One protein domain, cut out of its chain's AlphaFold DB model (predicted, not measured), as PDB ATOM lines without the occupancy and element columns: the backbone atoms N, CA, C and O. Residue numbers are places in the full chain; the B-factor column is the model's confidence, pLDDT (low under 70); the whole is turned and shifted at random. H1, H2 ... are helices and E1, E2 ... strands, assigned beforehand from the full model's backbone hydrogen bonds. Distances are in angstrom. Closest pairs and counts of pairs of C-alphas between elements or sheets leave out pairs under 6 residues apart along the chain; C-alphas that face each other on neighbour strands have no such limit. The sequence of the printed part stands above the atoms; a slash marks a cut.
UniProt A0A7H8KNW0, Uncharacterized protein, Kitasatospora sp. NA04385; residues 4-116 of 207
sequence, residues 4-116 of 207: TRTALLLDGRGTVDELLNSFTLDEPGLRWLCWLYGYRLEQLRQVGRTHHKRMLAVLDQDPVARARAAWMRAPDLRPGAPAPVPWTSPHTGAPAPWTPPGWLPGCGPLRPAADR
ATOM      1  N   THR A   4      44.476  85.152  78.460       85.19
ATOM      2  CA  THR A   4      44.566  84.667  77.081       85.19
ATOM      3  C   THR A   4      43.916  85.617  76.080       85.19
ATOM      4  O   THR A   4      44.532  85.992  75.084       85.19
ATOM      5  N   ARG A   5      42.683  86.071  76.343       86.00
ATOM      6  CA  ARG A   5      41.972  86.968  75.420       86.00
ATOM      7  C   ARG A   5      42.612  88.352  75.398       86.00
ATOM      8  O   ARG A   5      42.661  88.970  74.344       86.00
ATOM      9  N   THR A   6      43.116  88.834  76.535       86.62
ATOM     10  CA  THR A   6      43.807  90.131  76.585       86.62
ATOM     11  C   THR A   6      45.145  90.061  75.857       86.62
ATOM     12  O   THR A   6      45.484  90.987  75.134       86.62
ATOM     13  N   ALA A   7      45.870  88.946  75.963       89.06
ATOM     14  CA  ALA A   7      47.107  88.723  75.222       89.06
ATOM     15  C   ALA A   7      46.880  88.757  73.702       89.06
ATOM     16  O   ALA A   7      47.658  89.378  72.987       89.06
ATOM     17  N   LEU A   8      45.776  88.172  73.221       90.00
ATOM     18  CA  LEU A   8      45.392  88.223  71.805       90.00
ATOM     19  C   LEU A   8      45.106  89.647  71.300       90.00
ATOM     20  O   LEU A   8      45.272  89.906  70.115       90.00
ATOM     21  N   LEU A   9      44.694  90.576  72.171       90.00
ATOM     22  CA  LEU A   9      44.499  91.979  71.783       90.00
ATOM     23  C   LEU A   9      45.829  92.715  71.561       90.00
ATOM     24  O   LEU A   9      45.859  93.671  70.788       90.00
ATOM     25  N   LEU A  10      46.905  92.275  72.222       90.56
ATOM     26  CA  LEU A  10      48.247  92.872  72.202       90.56
ATOM     27  C   LEU A  10      49.094  92.326  71.030       90.56
ATOM     28  O   LEU A  10      50.272  91.970  71.156       90.56
ATOM     29  N   ASP A  11      48.468  92.273  69.860       85.94
ATOM     30  CA  ASP A  11      48.946  91.653  68.620       85.94
ATOM     31  C   ASP A  11      50.082  92.409  67.910       85.94
ATOM     32  O   ASP A  11      50.714  91.862  67.011       85.94
ATOM     33  N   GLY A  12      50.404  93.627  68.343       85.69
ATOM     34  CA  GLY A  12      51.428  94.482  67.735       85.69
ATOM     35  C   GLY A  12      50.873  95.745  67.077       85.69
ATOM     36  O   GLY A  12      51.660  96.561  66.598       85.69
ATOM     37  N   ARG A  13      49.548  95.961  67.080       89.50
ATOM     38  CA  ARG A  13      48.946  97.247  66.686       89.50
ATOM     39  C   ARG A  13      49.474  98.397  67.544       89.50
ATOM     40  O   ARG A  13      49.727  98.220  68.733       89.50
ATOM     41  N   GLY A  14      49.591  99.587  66.951       90.38
ATOM     42  CA  GLY A  14      50.153 100.767  67.625       90.38
ATOM     43  C   GLY A  14      49.394 101.188  68.887       90.38
ATOM     44  O   GLY A  14      50.018 101.589  69.867       90.38
ATOM     45  N   THR A  15      48.071 101.023  68.892       93.44
ATOM     46  CA  THR A  15      47.207 101.348  70.031       93.44
ATOM     47  C   THR A  15      46.120 100.290  70.177       93.44
ATOM     48  O   THR A  15      45.558  99.831  69.181       93.44
ATOM     49  N   VAL A  16      45.807  99.929  71.418       92.44
ATOM     50  CA  VAL A  16      44.703  99.048  71.801       92.44
ATOM     51  C   VAL A  16      43.797  99.816  72.758       92.44
ATOM     52  O   VAL A  16      44.246 100.233  73.824       92.44
ATOM     53  N   ASP A  17      42.536  99.998  72.375       93.31
ATOM     54  CA  ASP A  17      41.508 100.668  73.175       93.31
ATOM     55  C   ASP A  17      40.286  99.755  73.295       93.31
ATOM     56  O   ASP A  17      39.535  99.587  72.335       93.31
ATOM     57  N   GLU A  18      40.129  99.103  74.447       90.81
ATOM     58  CA  GLU A  18      39.186  97.996  74.609       90.81
ATOM     59  C   GLU A  18      38.491  97.986  75.971       90.81
ATOM     60  O   GLU A  18      39.040  98.400  76.997       90.81
ATOM     61  N   LEU A  19      37.264  97.459  75.991       87.19
ATOM     62  CA  LEU A  19      36.507  97.226  77.219       87.19
ATOM     63  C   LEU A  19      36.842  95.852  77.801       87.19
ATOM     64  O   LEU A  19      36.551  94.809  77.220       87.19
ATOM     65  N   LEU A  20      37.403  95.857  79.006       85.19
ATOM     66  CA  LEU A  20      37.772  94.666  79.760       85.19
ATOM     67  C   LEU A  20      36.831  94.472  80.949       85.19
ATOM     68  O   LEU A  20      36.426  95.430  81.601       85.19
ATOM     69  N   ASN A  21      36.522  93.219  81.281       79.12
ATOM     70  CA  ASN A  21      35.816  92.895  82.522       79.12
ATOM     71  C   ASN A  21      36.788  93.006  83.714       79.12
ATOM     72  O   ASN A  21      37.857  92.398  83.705       79.12
ATOM     73  N   SER A  22      36.418  93.769  84.740       69.81
ATOM     74  CA  SER A  22      37.253  94.071  85.905       69.81
ATOM     75  C   SER A  22      37.420  92.912  86.884       69.81
ATOM     76  O   SER A  22      38.330  92.962  87.703       69.81
ATOM     77  N   PHE A  23      36.567  91.886  86.835       70.62
ATOM     78  CA  PHE A  23      36.690  90.716  87.716       70.62
ATOM     79  C   PHE A  23      37.790  89.749  87.294       70.62
ATOM     80  O   PHE A  23      38.220  88.918  88.085       70.62
ATOM     81  N   THR A  24      38.212  89.813  86.034       69.19
ATOM     82  CA  THR A  24      39.047  88.764  85.444       69.19
ATOM     83  C   THR A  24      40.523  89.109  85.388       69.19
ATOM     84  O   THR A  24      41.343  88.215  85.227       69.19
ATOM     85  N   LEU A  25      40.867  90.393  85.489       72.81
ATOM     86  CA  LEU A  25      42.252  90.832  85.496       72.81
ATOM     87  C   LEU A  25      42.387  92.098  86.336       72.81
ATOM     88  O   LEU A  25      41.733  93.111  86.075       72.81
ATOM     89  N   ASP A  26      43.233  92.021  87.354       81.31
ATOM     90  CA  ASP A  26      43.611  93.155  88.178       81.31
ATOM     91  C   ASP A  26      44.582  94.077  87.422       81.31
ATOM     92  O   ASP A  26      45.233  93.686  86.452       81.31
ATOM     93  N   GLU A  27      44.678  95.336  87.847       83.38
ATOM     94  CA  GLU A  27      45.564  96.307  87.195       83.38
ATOM     95  C   GLU A  27      47.046  95.871  87.185       83.38
ATOM     96  O   GLU A  27      47.670  95.994  86.129       83.38
ATOM     97  N   PRO A  28      47.618  95.318  88.276       83.81
ATOM     98  CA  PRO A  28      48.982  94.784  88.260       83.81
ATOM     99  C   PRO A  28      49.185  93.697  87.198       83.81
ATOM    100  O   PRO A  28      50.153  93.752  86.436       83.81
ATOM    101  N   GLY A  29      48.247  92.748  87.090       85.81
ATOM    102  CA  GLY A  29      48.269  91.713  86.059       85.81
ATOM    103  C   GLY A  29      48.170  92.287  84.646       85.81
ATOM    104  O   GLY A  29      48.873  91.828  83.746       85.81
ATOM    105  N   LEU A  30      47.359  93.329  84.450       88.62
ATOM    106  CA  LEU A  30      47.237  94.002  83.160       88.62
ATOM    107  C   LEU A  30      48.506  94.768  82.775       88.62
ATOM    108  O   LEU A  30      48.941  94.681  81.627       88.62
ATOM    109  N   ARG A  31      49.126  95.487  83.716       88.06
ATOM    110  CA  ARG A  31      50.399  96.191  83.485       88.06
ATOM    111  C   ARG A  31      51.520  95.216  83.154       88.06
ATOM    112  O   ARG A  31      52.291  95.480  82.237       88.06
ATOM    113  N   TRP A  32      51.577  94.084  83.849       87.69
ATOM    114  CA  TRP A  32      52.507  93.002  83.534       87.69
ATOM    115  C   TRP A  32      52.298  92.441  82.130       87.69
ATOM    116  O   TRP A  32      53.261  92.305  81.379       87.69
ATOM    117  N   LEU A  33      51.047  92.178  81.749       90.44
ATOM    118  CA  LEU A  33      50.729  91.666  80.422       90.44
ATOM    119  C   LEU A  33      51.064  92.680  79.318       90.44
ATOM    120  O   LEU A  33      51.702  92.316  78.334       90.44
ATOM    121  N   CYS A  34      50.703  93.955  79.502       90.81
ATOM    122  CA  CYS A  34      51.092  95.029  78.586       90.81
ATOM    123  C   CYS A  34      52.613  95.081  78.450       90.81
ATOM    124  O   CYS A  34      53.133  95.026  77.340       90.81
ATOM    125  N   TRP A  35      53.331  95.079  79.575       89.38
ATOM    126  CA  TRP A  35      54.785  95.090  79.579       89.38
ATOM    127  C   TRP A  35      55.366  93.913  78.790       89.38
ATOM    128  O   TRP A  35      56.207  94.150  77.924       89.38
ATOM    129  N   LEU A  36      54.898  92.676  79.006       88.75
ATOM    130  CA  LEU A  36      55.359  91.486  78.271       88.75
ATOM    131  C   LEU A  36      55.245  91.666  76.752       88.75
ATOM    132  O   LEU A  36      56.207  91.413  76.033       88.75
ATOM    133  N   TYR A  37      54.109  92.167  76.273       91.75
ATOM    134  CA  TYR A  37      53.858  92.380  74.844       91.75
ATOM    135  C   TYR A  37      54.375  93.727  74.312       91.75
ATOM    136  O   TYR A  37      54.075  94.094  73.173       91.75
ATOM    137  N   GLY A  38      55.174  94.450  75.103       90.81
ATOM    138  CA  GLY A  38      55.811  95.707  74.702       90.81
ATOM    139  C   GLY A  38      54.851  96.889  74.616       90.81
ATOM    140  O   GLY A  38      55.085  97.800  73.837       90.81
ATOM    141  N   TYR A  39      53.774  96.877  75.392       91.12
ATOM    142  CA  TYR A  39      52.823  97.973  75.504       91.12
ATOM    143  C   TYR A  39      53.006  98.742  76.809       91.12
ATOM    144  O   TYR A  39      53.216  98.171  77.884       91.12
ATOM    145  N   ARG A  40      52.814 100.052  76.720       87.81
ATOM    146  CA  ARG A  40      52.611 100.947  77.848       87.81
ATOM    147  C   ARG A  40      51.112 101.101  78.090       87.81
ATOM    148  O   ARG A  40      50.381 101.576  77.226       87.81
ATOM    149  N   LEU A  41      50.652 100.696  79.271       88.00
ATOM    150  CA  LEU A  41      49.278 100.954  79.707       88.00
ATOM    151  C   LEU A  41      49.143 102.444  80.040       88.00
ATOM    152  O   LEU A  41      49.719 102.879  81.038       88.00
ATOM    153  N   GLU A  42      48.419 103.199  79.217       84.75
ATOM    154  CA  GLU A  42      48.213 104.646  79.379       84.75
ATOM    155  C   GLU A  42      46.998 104.974  80.226       84.75
ATOM    156  O   GLU A  42      47.047 105.895  81.028       84.75
ATOM    157  N   GLN A  43      45.911 104.219  80.063       83.50
ATOM    158  CA  GLN A  43      44.684 104.475  80.801       83.50
ATOM    159  C   GLN A  43      44.012 103.172  81.207       83.50
ATOM    160  O   GLN A  43      43.916 102.226  80.423       83.50
ATOM    161  N   LEU A  44      43.486 103.150  82.430       84.69
ATOM    162  CA  LEU A  44      42.579 102.109  82.889       84.69
ATOM    163  C   LEU A  44      41.436 102.747  83.677       84.69
ATOM    164  O   LEU A  44      41.560 103.043  84.863       84.69
ATOM    165  N   ARG A  45      40.301 102.965  83.014       83.12
ATOM    166  CA  ARG A  45      39.182 103.720  83.585       83.12
ATOM    167  C   ARG A  45      37.953 102.845  83.763       83.12
ATOM    168  O   ARG A  45      37.520 102.193  82.820       83.12
ATOM    169  N   GLN A  46      37.339 102.882  84.944       80.94
ATOM    170  CA  GLN A  46      36.040 102.244  85.154       80.94
ATOM    171  C   GLN A  46      34.945 102.945  84.339       80.94
ATOM    172  O   GLN A  46      34.851 104.175  84.334       80.94
ATOM    173  N   VAL A  47      34.122 102.159  83.645       79.56
ATOM    174  CA  VAL A  47      33.058 102.670  82.775       79.56
ATOM    175  C   VAL A  47      31.705 102.523  83.463       79.56
ATOM    176  O   VAL A  47      31.177 101.421  83.644       79.56
ATOM    177  N   GLY A  48      31.135 103.667  83.846       74.19
ATOM    178  CA  GLY A  48      29.867 103.739  84.567       74.19
ATOM    179  C   GLY A  48      29.911 102.995  85.905       74.19
ATOM    180  O   GLY A  48      30.955 102.884  86.542       74.19
ATOM    181  N   ARG A  49      28.764 102.452  86.318       72.50
ATOM    182  CA  ARG A  49      28.650 101.561  87.490       72.50
ATOM    183  C   ARG A  49      28.878 100.086  87.146       72.50
ATOM    184  O   ARG A  49      28.563  99.214  87.946       72.50
ATOM    185  N   THR A  50      29.375  99.794  85.946       74.38
ATOM    186  CA  THR A  50      29.553  98.414  85.493       74.38
ATOM    187  C   THR A  50      30.879  97.833  85.982       74.38
ATOM    188  O   THR A  50      31.799  98.561  86.361       74.38
ATOM    189  N   HIS A  51      30.995  96.507  85.913       77.06
ATOM    190  CA  HIS A  51      32.239  95.765  86.135       77.06
ATOM    191  C   HIS A  51      33.161  95.794  84.907       77.06
ATOM    192  O   HIS A  51      33.846  94.819  84.616       77.06
ATOM    193  N   HIS A  52      33.145  96.885  84.139       82.44
ATOM    194  CA  HIS A  52      34.005  97.051  82.976       82.44
ATOM    195  C   HIS A  52      34.979  98.202  83.190       82.44
ATOM    196  O   HIS A  52      34.637  99.257  83.735       82.44
ATOM    197  N   LYS A  53      36.205  97.991  82.725       84.88
ATOM    198  CA  LYS A  53      37.246  99.004  82.635       84.88
ATOM    199  C   LYS A  53      37.632  99.168  81.173       84.88
ATOM    200  O   LYS A  53      37.880  98.180  80.492       84.88
ATOM    201  N   ARG A  54      37.682 100.407  80.695       88.50
ATOM    202  CA  ARG A  54      38.269 100.737  79.400       88.50
ATOM    203  C   ARG A  54      39.776 100.828  79.577       88.50
ATOM    204  O   ARG A  54      40.247 101.577  80.435       88.50
ATOM    205  N   MET A  55      40.491 100.023  78.813       90.38
ATOM    206  CA  MET A  55      41.941  99.994  78.749       90.38
ATOM    207  C   MET A  55      42.388 100.749  77.507       90.38
ATOM    208  O   MET A  55      41.929 100.416  76.421       90.38
ATOM    209  N   LEU A  56      43.340 101.665  77.665       90.88
ATOM    210  CA  LEU A  56      44.129 102.222  76.573       90.88
ATOM    211  C   LEU A  56      45.588 101.797  76.753       90.88
ATOM    212  O   LEU A  56      46.228 102.174  77.738       90.88
ATOM    213  N   ALA A  57      46.115 101.025  75.809       91.25
ATOM    214  CA  ALA A  57      47.503 100.587  75.780       91.25
ATOM    215  C   ALA A  57      48.159 101.003  74.458       91.25
ATOM    216  O   ALA A  57      47.587 100.813  73.388       91.25
ATOM    217  N   VAL A  58      49.364 101.565  74.528       90.38
ATOM    218  CA  VAL A  58      50.119 102.063  73.368       90.38
ATOM    219  C   VAL A  58      51.407 101.268  73.233       90.38
ATOM    220  O   VAL A  58      52.061 100.980  74.234       90.38
ATOM    221  N   LEU A  59      51.766 100.887  72.011       88.88
ATOM    222  CA  LEU A  59      52.992 100.147  71.742       88.88
ATOM    223  C   LEU A  59      54.216 101.002  72.104       88.88
ATOM    224  O   LEU A  59      54.371 102.130  71.629       88.88
ATOM    225  N   ASP A  60      55.087 100.451  72.941       87.75
ATOM    226  CA  ASP A  60      56.321 101.092  73.367       87.75
ATOM    227  C   ASP A  60      57.357 101.052  72.232       87.75
ATOM    228  O   ASP A  60      57.578 100.020  71.591       87.75
ATOM    229  N   GLN A  61      57.983 102.198  71.970       85.44
ATOM    230  CA  GLN A  61      58.988 102.350  70.917       85.44
ATOM    231  C   GLN A  61      60.398 101.979  71.391       85.44
ATOM    232  O   GLN A  61      61.302 101.867  70.558       85.44
ATOM    233  N   ASP A  62      60.592 101.750  72.695       84.75
ATOM    234  CA  ASP A  62      61.854 101.268  73.251       84.75
ATOM    235  C   ASP A  62      62.293  99.961  72.546       84.75
ATOM    236  O   ASP A  62      61.547  98.971  72.534       84.75
ATOM    237  N   PRO A  63      63.505  99.910  71.953       84.12
ATOM    238  CA  PRO A  63      64.066  98.693  71.372       84.12
ATOM    239  C   PRO A  63      63.996  97.471  72.296       84.12
ATOM    240  O   PRO A  63      63.705  96.372  71.819       84.12
ATOM    241  N   VAL A  64      64.191  97.648  73.606       83.88
ATOM    242  CA  VAL A  64      64.126  96.560  74.594       83.88
ATOM    243  C   VAL A  64      62.695  96.036  74.731       83.88
ATOM    244  O   VAL A  64      62.472  94.824  74.798       83.88
ATOM    245  N   ALA A  65      61.705  96.931  74.732       85.62
ATOM    246  CA  ALA A  65      60.297  96.555  74.771       85.62
ATOM    247  C   ALA A  65      59.866  95.807  73.506       85.62
ATOM    248  O   ALA A  65      59.178  94.789  73.602       85.62
ATOM    249  N   ARG A  66      60.335  96.249  72.335       86.56
ATOM    250  CA  ARG A  66      60.061  95.580  71.056       86.56
ATOM    251  C   ARG A  66      60.708  94.201  70.968       86.56
ATOM    252  O   ARG A  66      60.038  93.261  70.546       86.56
ATOM    253  N   ALA A  67      61.958  94.055  71.408       85.69
ATOM    254  CA  ALA A  67      62.649  92.764  71.437       85.69
ATOM    255  C   ALA A  67      61.922  91.754  72.339       85.69
ATOM    256  O   ALA A  67      61.679  90.614  71.943       85.69
ATOM    257  N   ARG A  68      61.495  92.198  73.525       87.88
ATOM    258  CA  ARG A  68      60.689  91.386  74.442       87.88
ATOM    259  C   ARG A  68      59.345  90.984  73.836       87.88
ATOM    260  O   ARG A  68      58.974  89.818  73.909       87.88
ATOM    261  N   ALA A  69      58.639  91.924  73.214       89.38
ATOM    262  CA  ALA A  69      57.355  91.664  72.571       89.38
ATOM    263  C   ALA A  69      57.474  90.678  71.401       89.38
ATOM    264  O   ALA A  69      56.625  89.806  71.238       89.38
ATOM    265  N   ALA A  70      58.530  90.806  70.593       87.88
ATOM    266  CA  ALA A  70      58.820  89.884  69.502       87.88
ATOM    267  C   ALA A  70      59.054  88.464  70.033       87.88
ATOM    268  O   ALA A  70      58.422  87.528  69.554       87.88
ATOM    269  N   TRP A  71      59.867  88.320  71.083       86.06
ATOM    270  CA  TRP A  71      60.079  87.030  71.739       86.06
ATOM    271  C   TRP A  71      58.797  86.468  72.366       86.06
ATOM    272  O   TRP A  71      58.531  85.282  72.247       86.06
ATOM    273  N   MET A  72      57.949  87.304  72.974       87.81
ATOM    274  CA  MET A  72      56.661  86.848  73.515       87.81
ATOM    275  C   MET A  72      55.724  86.283  72.442       87.81
ATOM    276  O   MET A  72      54.955  85.370  72.736       87.81
ATOM    277  N   ARG A  73      55.777  86.809  71.212       86.44
ATOM    278  CA  ARG A  73      54.977  86.320  70.074       86.44
ATOM    279  C   ARG A  73      55.609  85.113  69.379       86.44
ATOM    280  O   ARG A  73      54.883  84.286  68.841       86.44
ATOM    281  N   ALA A  74      56.936  85.023  69.387       85.56
ATOM    282  CA  ALA A  74      57.706  83.956  68.759       85.56
ATOM    283  C   ALA A  74      58.854  83.517  69.688       85.56
ATOM    284  O   ALA A  74      60.002  83.933  69.495       85.56
ATOM    285  N   PRO A  75      58.560  82.717  70.729       82.12
ATOM    286  CA  PRO A  75      59.559  82.363  71.726       82.12
ATOM    287  C   PRO A  75      60.532  81.311  71.190       82.12
ATOM    288  O   PRO A  75      60.126  80.265  70.682       82.12
ATOM    289  N   ASP A  76      61.832  81.547  71.374       79.88
ATOM    290  CA  ASP A  76      62.838  80.492  71.234       79.88
ATOM    291  C   ASP A  76      62.922  79.717  72.553       79.88
ATOM    292  O   ASP A  76      63.470  80.203  73.544       79.88
ATOM    293  N   LEU A  77      62.311  78.530  72.575       76.06
ATOM    294  CA  LEU A  77      62.222  77.668  73.758       76.06
ATOM    295  C   LEU A  77      63.353  76.631  73.830       76.06
ATOM    296  O   LEU A  77      63.323  75.751  74.694       76.06
ATOM    297  N   ARG A  78      64.342  76.690  72.926       75.19
ATOM    298  CA  ARG A  78      65.476  75.759  72.954       75.19
ATOM    299  C   ARG A  78      66.272  75.934  74.256       75.19
ATOM    300  O   ARG A  78      66.484  77.068  74.693       75.19
ATOM    301  N   PRO A  79      66.759  74.842  74.872       70.31
ATOM    302  CA  PRO A  79      67.614  74.937  76.050       70.31
ATOM    303  C   PRO A  79      68.813  75.866  75.804       70.31
ATOM    304  O   PRO A  79      69.533  75.706  74.822       70.31
ATOM    305  N   GLY A  80      69.017  76.844  76.691       68.75
ATOM    306  CA  GLY A  80      70.115  77.814  76.596       68.75
ATOM    307  C   GLY A  80      69.868  79.010  75.669       68.75
ATOM    308  O   GLY A  80      70.732  79.882  75.593       68.75
ATOM    309  N   ALA A  81      68.714  79.100  74.997       72.69
ATOM    310  CA  ALA A  81      68.342  80.305  74.261       72.69
ATOM    311  C   ALA A  81      68.131  81.486  75.235       72.69
ATOM    312  O   ALA A  81      67.447  81.327  76.252       72.69
ATOM    313  N   PRO A  82      68.705  82.672  74.961       71.19
ATOM    314  CA  PRO A  82      68.534  83.828  75.829       71.19
ATOM    315  C   PRO A  82      67.091  84.343  75.754       71.19
ATOM    316  O   PRO A  82      66.570  84.624  74.676       71.19
ATOM    317  N   ALA A  83      66.460  84.512  76.915       72.25
ATOM    318  CA  ALA A  83      65.157  85.149  77.023       72.25
ATOM    319  C   ALA A  83      65.339  86.645  77.355       72.25
ATOM    320  O   ALA A  83      66.003  86.972  78.340       72.25
ATOM    321  N   PRO A  84      64.724  87.576  76.602       73.06
ATOM    322  CA  PRO A  84      64.698  89.001  76.945       73.06
ATOM    323  C   PRO A  84      63.750  89.303  78.117       73.06
ATOM    324  O   PRO A  84      63.560  90.467  78.478       73.06
ATOM    325  N   VAL A  85      63.125  88.271  78.698       69.31
ATOM    326  CA  VAL A  85      62.438  88.366  79.980       69.31
ATOM    327  C   VAL A  85      63.355  87.849  81.095       69.31
ATOM    328  O   VAL A  85      63.970  86.796  80.959       69.31
ATOM    329  N   PRO A  86      63.433  88.540  82.233       55.81
ATOM    330  CA  PRO A  86      64.479  88.323  83.232       55.81
ATOM    331  C   PRO A  86      64.174  87.187  84.212       55.81
ATOM    332  O   PRO A  86      64.945  86.964  85.143       55.81
ATOM    333  N   TRP A  87      63.011  86.539  84.094       53.31
ATOM    334  CA  TRP A  87      62.416  85.798  85.212       53.31
ATOM    335  C   TRP A  87      62.325  84.297  85.016       53.31
ATOM    336  O   TRP A  87      61.983  83.629  85.985       53.31
ATOM    337  N   THR A  88      62.684  83.761  83.844       52.47
ATOM    338  CA  THR A  88      62.842  82.312  83.668       52.47
ATOM    339  C   THR A  88      63.317  81.941  82.264       52.47
ATOM    340  O   THR A  88      62.712  82.343  81.272       52.47
ATOM    341  N   SER A  89      64.322  81.062  82.177       49.44
ATOM    342  CA  SER A  89      64.317  80.027  81.135       49.44
ATOM    343  C   SER A  89      62.936  79.365  81.162       49.44
ATOM    344  O   SER A  89      62.475  79.075  82.269       49.44
ATOM    345  N   PRO A  90      62.245  79.175  80.026       52.66
ATOM    346  CA  PRO A  90      60.847  78.749  80.004       52.66
ATOM    347  C   PRO A  90      60.600  77.601  80.985       52.66
ATOM    348  O   PRO A  90      61.362  76.638  81.017       52.66
ATOM    349  N   HIS A  91      59.575  77.735  81.831       53.78
ATOM    350  CA  HIS A  91      59.254  76.707  82.814       53.78
ATOM    351  C   HIS A  91      58.901  75.414  82.067       53.78
ATOM    352  O   HIS A  91      57.860  75.322  81.420       53.78
ATOM    353  N   THR A  92      59.804  74.439  82.106       53.12
ATOM    354  CA  THR A  92      59.624  73.105  81.533       53.12
ATOM    355  C   THR A  92      59.589  72.117  82.694       53.12
ATOM    356  O   THR A  92      60.639  71.627  83.102       53.12
ATOM    357  N   GLY A  93      58.415  71.872  83.289       47.62
ATOM    358  CA  GLY A  93      58.316  70.857  84.353       47.62
ATOM    359  C   GLY A  93      57.284  71.045  85.468       47.62
ATOM    360  O   GLY A  93      57.543  70.590  86.572       47.62
ATOM    361  N   ALA A  94      56.154  71.704  85.216       54.72
ATOM    362  CA  ALA A  94      54.894  71.676  85.984       54.72
ATOM    363  C   ALA A  94      53.905  72.595  85.234       54.72
ATOM    364  O   ALA A  94      54.368  73.383  84.402       54.72
ATOM    365  N   PRO A  95      52.571  72.528  85.433       55.31
ATOM    366  CA  PRO A  95      51.677  73.405  84.685       55.31
ATOM    367  C   PRO A  95      51.985  74.867  85.020       55.31
ATOM    368  O   PRO A  95      51.794  75.304  86.158       55.31
ATOM    369  N   ALA A  96      52.465  75.626  84.029       64.25
ATOM    370  CA  ALA A  96      52.521  77.073  84.145       64.25
ATOM    371  C   ALA A  96      51.124  77.591  84.538       64.25
ATOM    372  O   ALA A  96      50.122  77.118  83.997       64.25
ATOM    373  N   PRO A  97      51.036  78.579  85.446       71.94
ATOM    374  CA  PRO A  97      49.753  79.132  85.887       71.94
ATOM    375  C   PRO A  97      48.949  79.751  84.733       71.94
ATOM    376  O   PRO A  97      47.744  79.950  84.850       71.94
ATOM    377  N   TRP A  98      49.619  80.067  83.624       81.12
ATOM    378  CA  TRP A  98      49.027  80.495  82.370       81.12
ATOM    379  C   TRP A  98      50.012  80.231  81.224       81.12
ATOM    380  O   TRP A  98      51.208  80.502  81.360       81.12
ATOM    381  N   THR A  99      49.501  79.739  80.093       83.38
ATOM    382  CA  THR A  99      50.260  79.578  78.847       83.38
ATOM    383  C   THR A  99      49.817  80.645  77.846       83.38
ATOM    384  O   THR A  99      48.623  80.713  77.534       83.38
ATOM    385  N   PRO A 100      50.730  81.493  77.337       86.06
ATOM    386  CA  PRO A 100      50.359  82.503  76.357       86.06
ATOM    387  C   PRO A 100      49.875  81.880  75.034       86.06
ATOM    388  O   PRO A 100      50.289  80.775  74.678       86.06
ATOM    389  N   PRO A 101      49.025  82.580  74.262       84.81
ATOM    390  CA  PRO A 101      48.621  82.118  72.937       84.81
ATOM    391  C   PRO A 101      49.833  81.818  72.042       84.81
ATOM    392  O   PRO A 101      50.755  82.627  71.957       84.81
ATOM    393  N   GLY A 102      49.827  80.663  71.373       82.06
ATOM    394  CA  GLY A 102      50.915  80.237  70.481       82.06
ATOM    395  C   GLY A 102      52.118  79.588  71.178       82.06
ATOM    396  O   GLY A 102      53.050  79.169  70.498       82.06
ATOM    397  N   TRP A 103      52.106  79.469  72.509       84.31
ATOM    398  CA  TRP A 103      53.154  78.783  73.265       84.31
ATOM    399  C   TRP A 103      52.857  77.294  73.444       84.31
ATOM    400  O   TRP A 103      51.704  76.862  73.391       84.31
ATOM    401  N   LEU A 104      53.905  76.506  73.708       81.19
ATOM    402  CA  LEU A 104      53.743  75.106  74.091       81.19
ATOM    403  C   LEU A 104      52.913  74.994  75.388       81.19
ATOM    404  O   LEU A 104      53.163  75.755  76.330       81.19
ATOM    405  N   PRO A 105      51.949  74.055  75.468       79.25
ATOM    406  CA  PRO A 105      51.149  73.843  76.670       79.25
ATOM    407  C   PRO A 105      52.013  73.631  77.915       79.25
ATOM    408  O   PRO A 105      52.946  72.831  77.905       79.25
ATOM    409  N   GLY A 106      51.691  74.342  78.996       75.56
ATOM    410  CA  GLY A 106      52.439  74.267  80.251       75.56
ATOM    411  C   GLY A 106      53.696  75.138  80.293       75.56
ATOM    412  O   GLY A 106      54.317  75.219  81.349       75.56
ATOM    413  N   CYS A 107      54.038  75.837  79.206       76.81
ATOM    414  CA  CYS A 107      55.098  76.843  79.178       76.81
ATOM    415  C   CYS A 107      54.518  78.257  79.291       76.81
ATOM    416  O   CYS A 107      53.404  78.527  78.842       76.81
ATOM    417  N   GLY A 108      55.287  79.182  79.861       77.94
ATOM    418  CA  GLY A 108      54.906  80.588  79.936       77.94
ATOM    419  C   GLY A 108      55.799  81.398  80.874       77.94
ATOM    420  O   GLY A 108      56.565  80.822  81.654       77.94
ATOM    421  N   PRO A 109      55.720  82.736  80.808       77.62
ATOM    422  CA  PRO A 109      56.401  83.602  81.756       77.62
ATOM    423  C   PRO A 109      55.756  83.481  83.140       77.62
ATOM    424  O   PRO A 109      54.531  83.476  83.278       77.62
ATOM    425  N   LEU A 110      56.584  83.444  84.184       75.31
ATOM    426  CA  LEU A 110      56.089  83.528  85.553       75.31
ATOM    427  C   LEU A 110      55.777  84.981  85.913       75.31
ATOM    428  O   LEU A 110      56.502  85.914  85.555       75.31
ATOM    429  N   ARG A 111      54.677  85.165  86.643       77.12
ATOM    430  CA  ARG A 111      54.330  86.459  87.225       77.12
ATOM    431  C   ARG A 111      55.376  86.811  88.300       77.12
ATOM    432  O   ARG A 111      55.713  85.942  89.104       77.12
ATOM    433  N   PRO A 112      55.885  88.052  88.340       74.62
ATOM    434  CA  PRO A 112      56.842  88.463  89.357       74.62
ATOM    435  C   PRO A 112      56.171  88.597  90.717       74.62
ATOM    436  O   PRO A 112      54.949  88.742  90.821       74.62
ATOM    437  N   ALA A 113      57.000  88.670  91.755       77.00
ATOM    438  CA  ALA A 113      56.579  89.206  93.037       77.00
ATOM    439  C   ALA A 113      56.049  90.649  92.885       77.00
ATOM    440  O   ALA A 113      56.438  91.390  91.977       77.00
ATOM    441  N   ALA A 114      55.122  91.038  93.763       75.38
ATOM    442  CA  ALA A 114      54.381  92.297  93.651       75.38
ATOM    443  C   ALA A 114      55.284  93.546  93.665       75.38
ATOM    444  O   ALA A 114      54.966  94.553  93.035       75.38
ATOM    445  N   ASP A 115      56.429  93.477  94.343       72.75
ATOM    446  CA  ASP A 115      57.438  94.534  94.406       72.75
ATOM    447  C   ASP A 115      58.134  94.772  93.056       72.75
ATOM    448  O   ASP A 115      58.463  95.919  92.755       72.75
ATOM    449  N   ARG A 116      58.270  93.726  92.229       72.62
ATOM    450  CA  ARG A 116      58.903  93.744  90.894       72.62
ATOM    451  C   ARG A 116      57.911  93.873  89.735       72.62
ATOM    452  O   ARG A 116      58.309  93.845  88.570       72.62
TER     453      ARG A 116
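This is residues 4 to 116 of the 207 residues of an uncharacterized protein of Kitasatospora sp. NA04385 (UniProt A0A7H8KNW0). A twisted antiparallel sheet, E1 E3 E2, with H2 packed on one face makes one end; residues 74 to 116 loop mostly at the other. The printed part has 113 residues, under half in named elements, H1 E1 H2 E2 E3 H3, class mixed. It is compact, radius of gyration 14.4 A, spans 48 by 31 by 28 A.

H1, residues 4 to 9, begins at C-alpha (44.566, 84.667, 77.081). E1 is 15 to 21, H2 27 to 36, E2 39 to 46, E3 52 to 59, 22.3 A long. H3, 63 to 73, ends at C-alpha (54.977, 86.320, 70.074).

N 16 and O 57 of E1 and E3 are within hydrogen-bond range at 2.8 A, as are N 54 and O 45 of hairpin E2 and E3. Each helix O i to N i+4 pair is within range. H2 touches H3, about perpendicular at 84 degrees; C-alphas 36 and 69 come closest, 6.0 A.

The printed part has no cut. pLDDT falls under 70, for instance at 85 to 96.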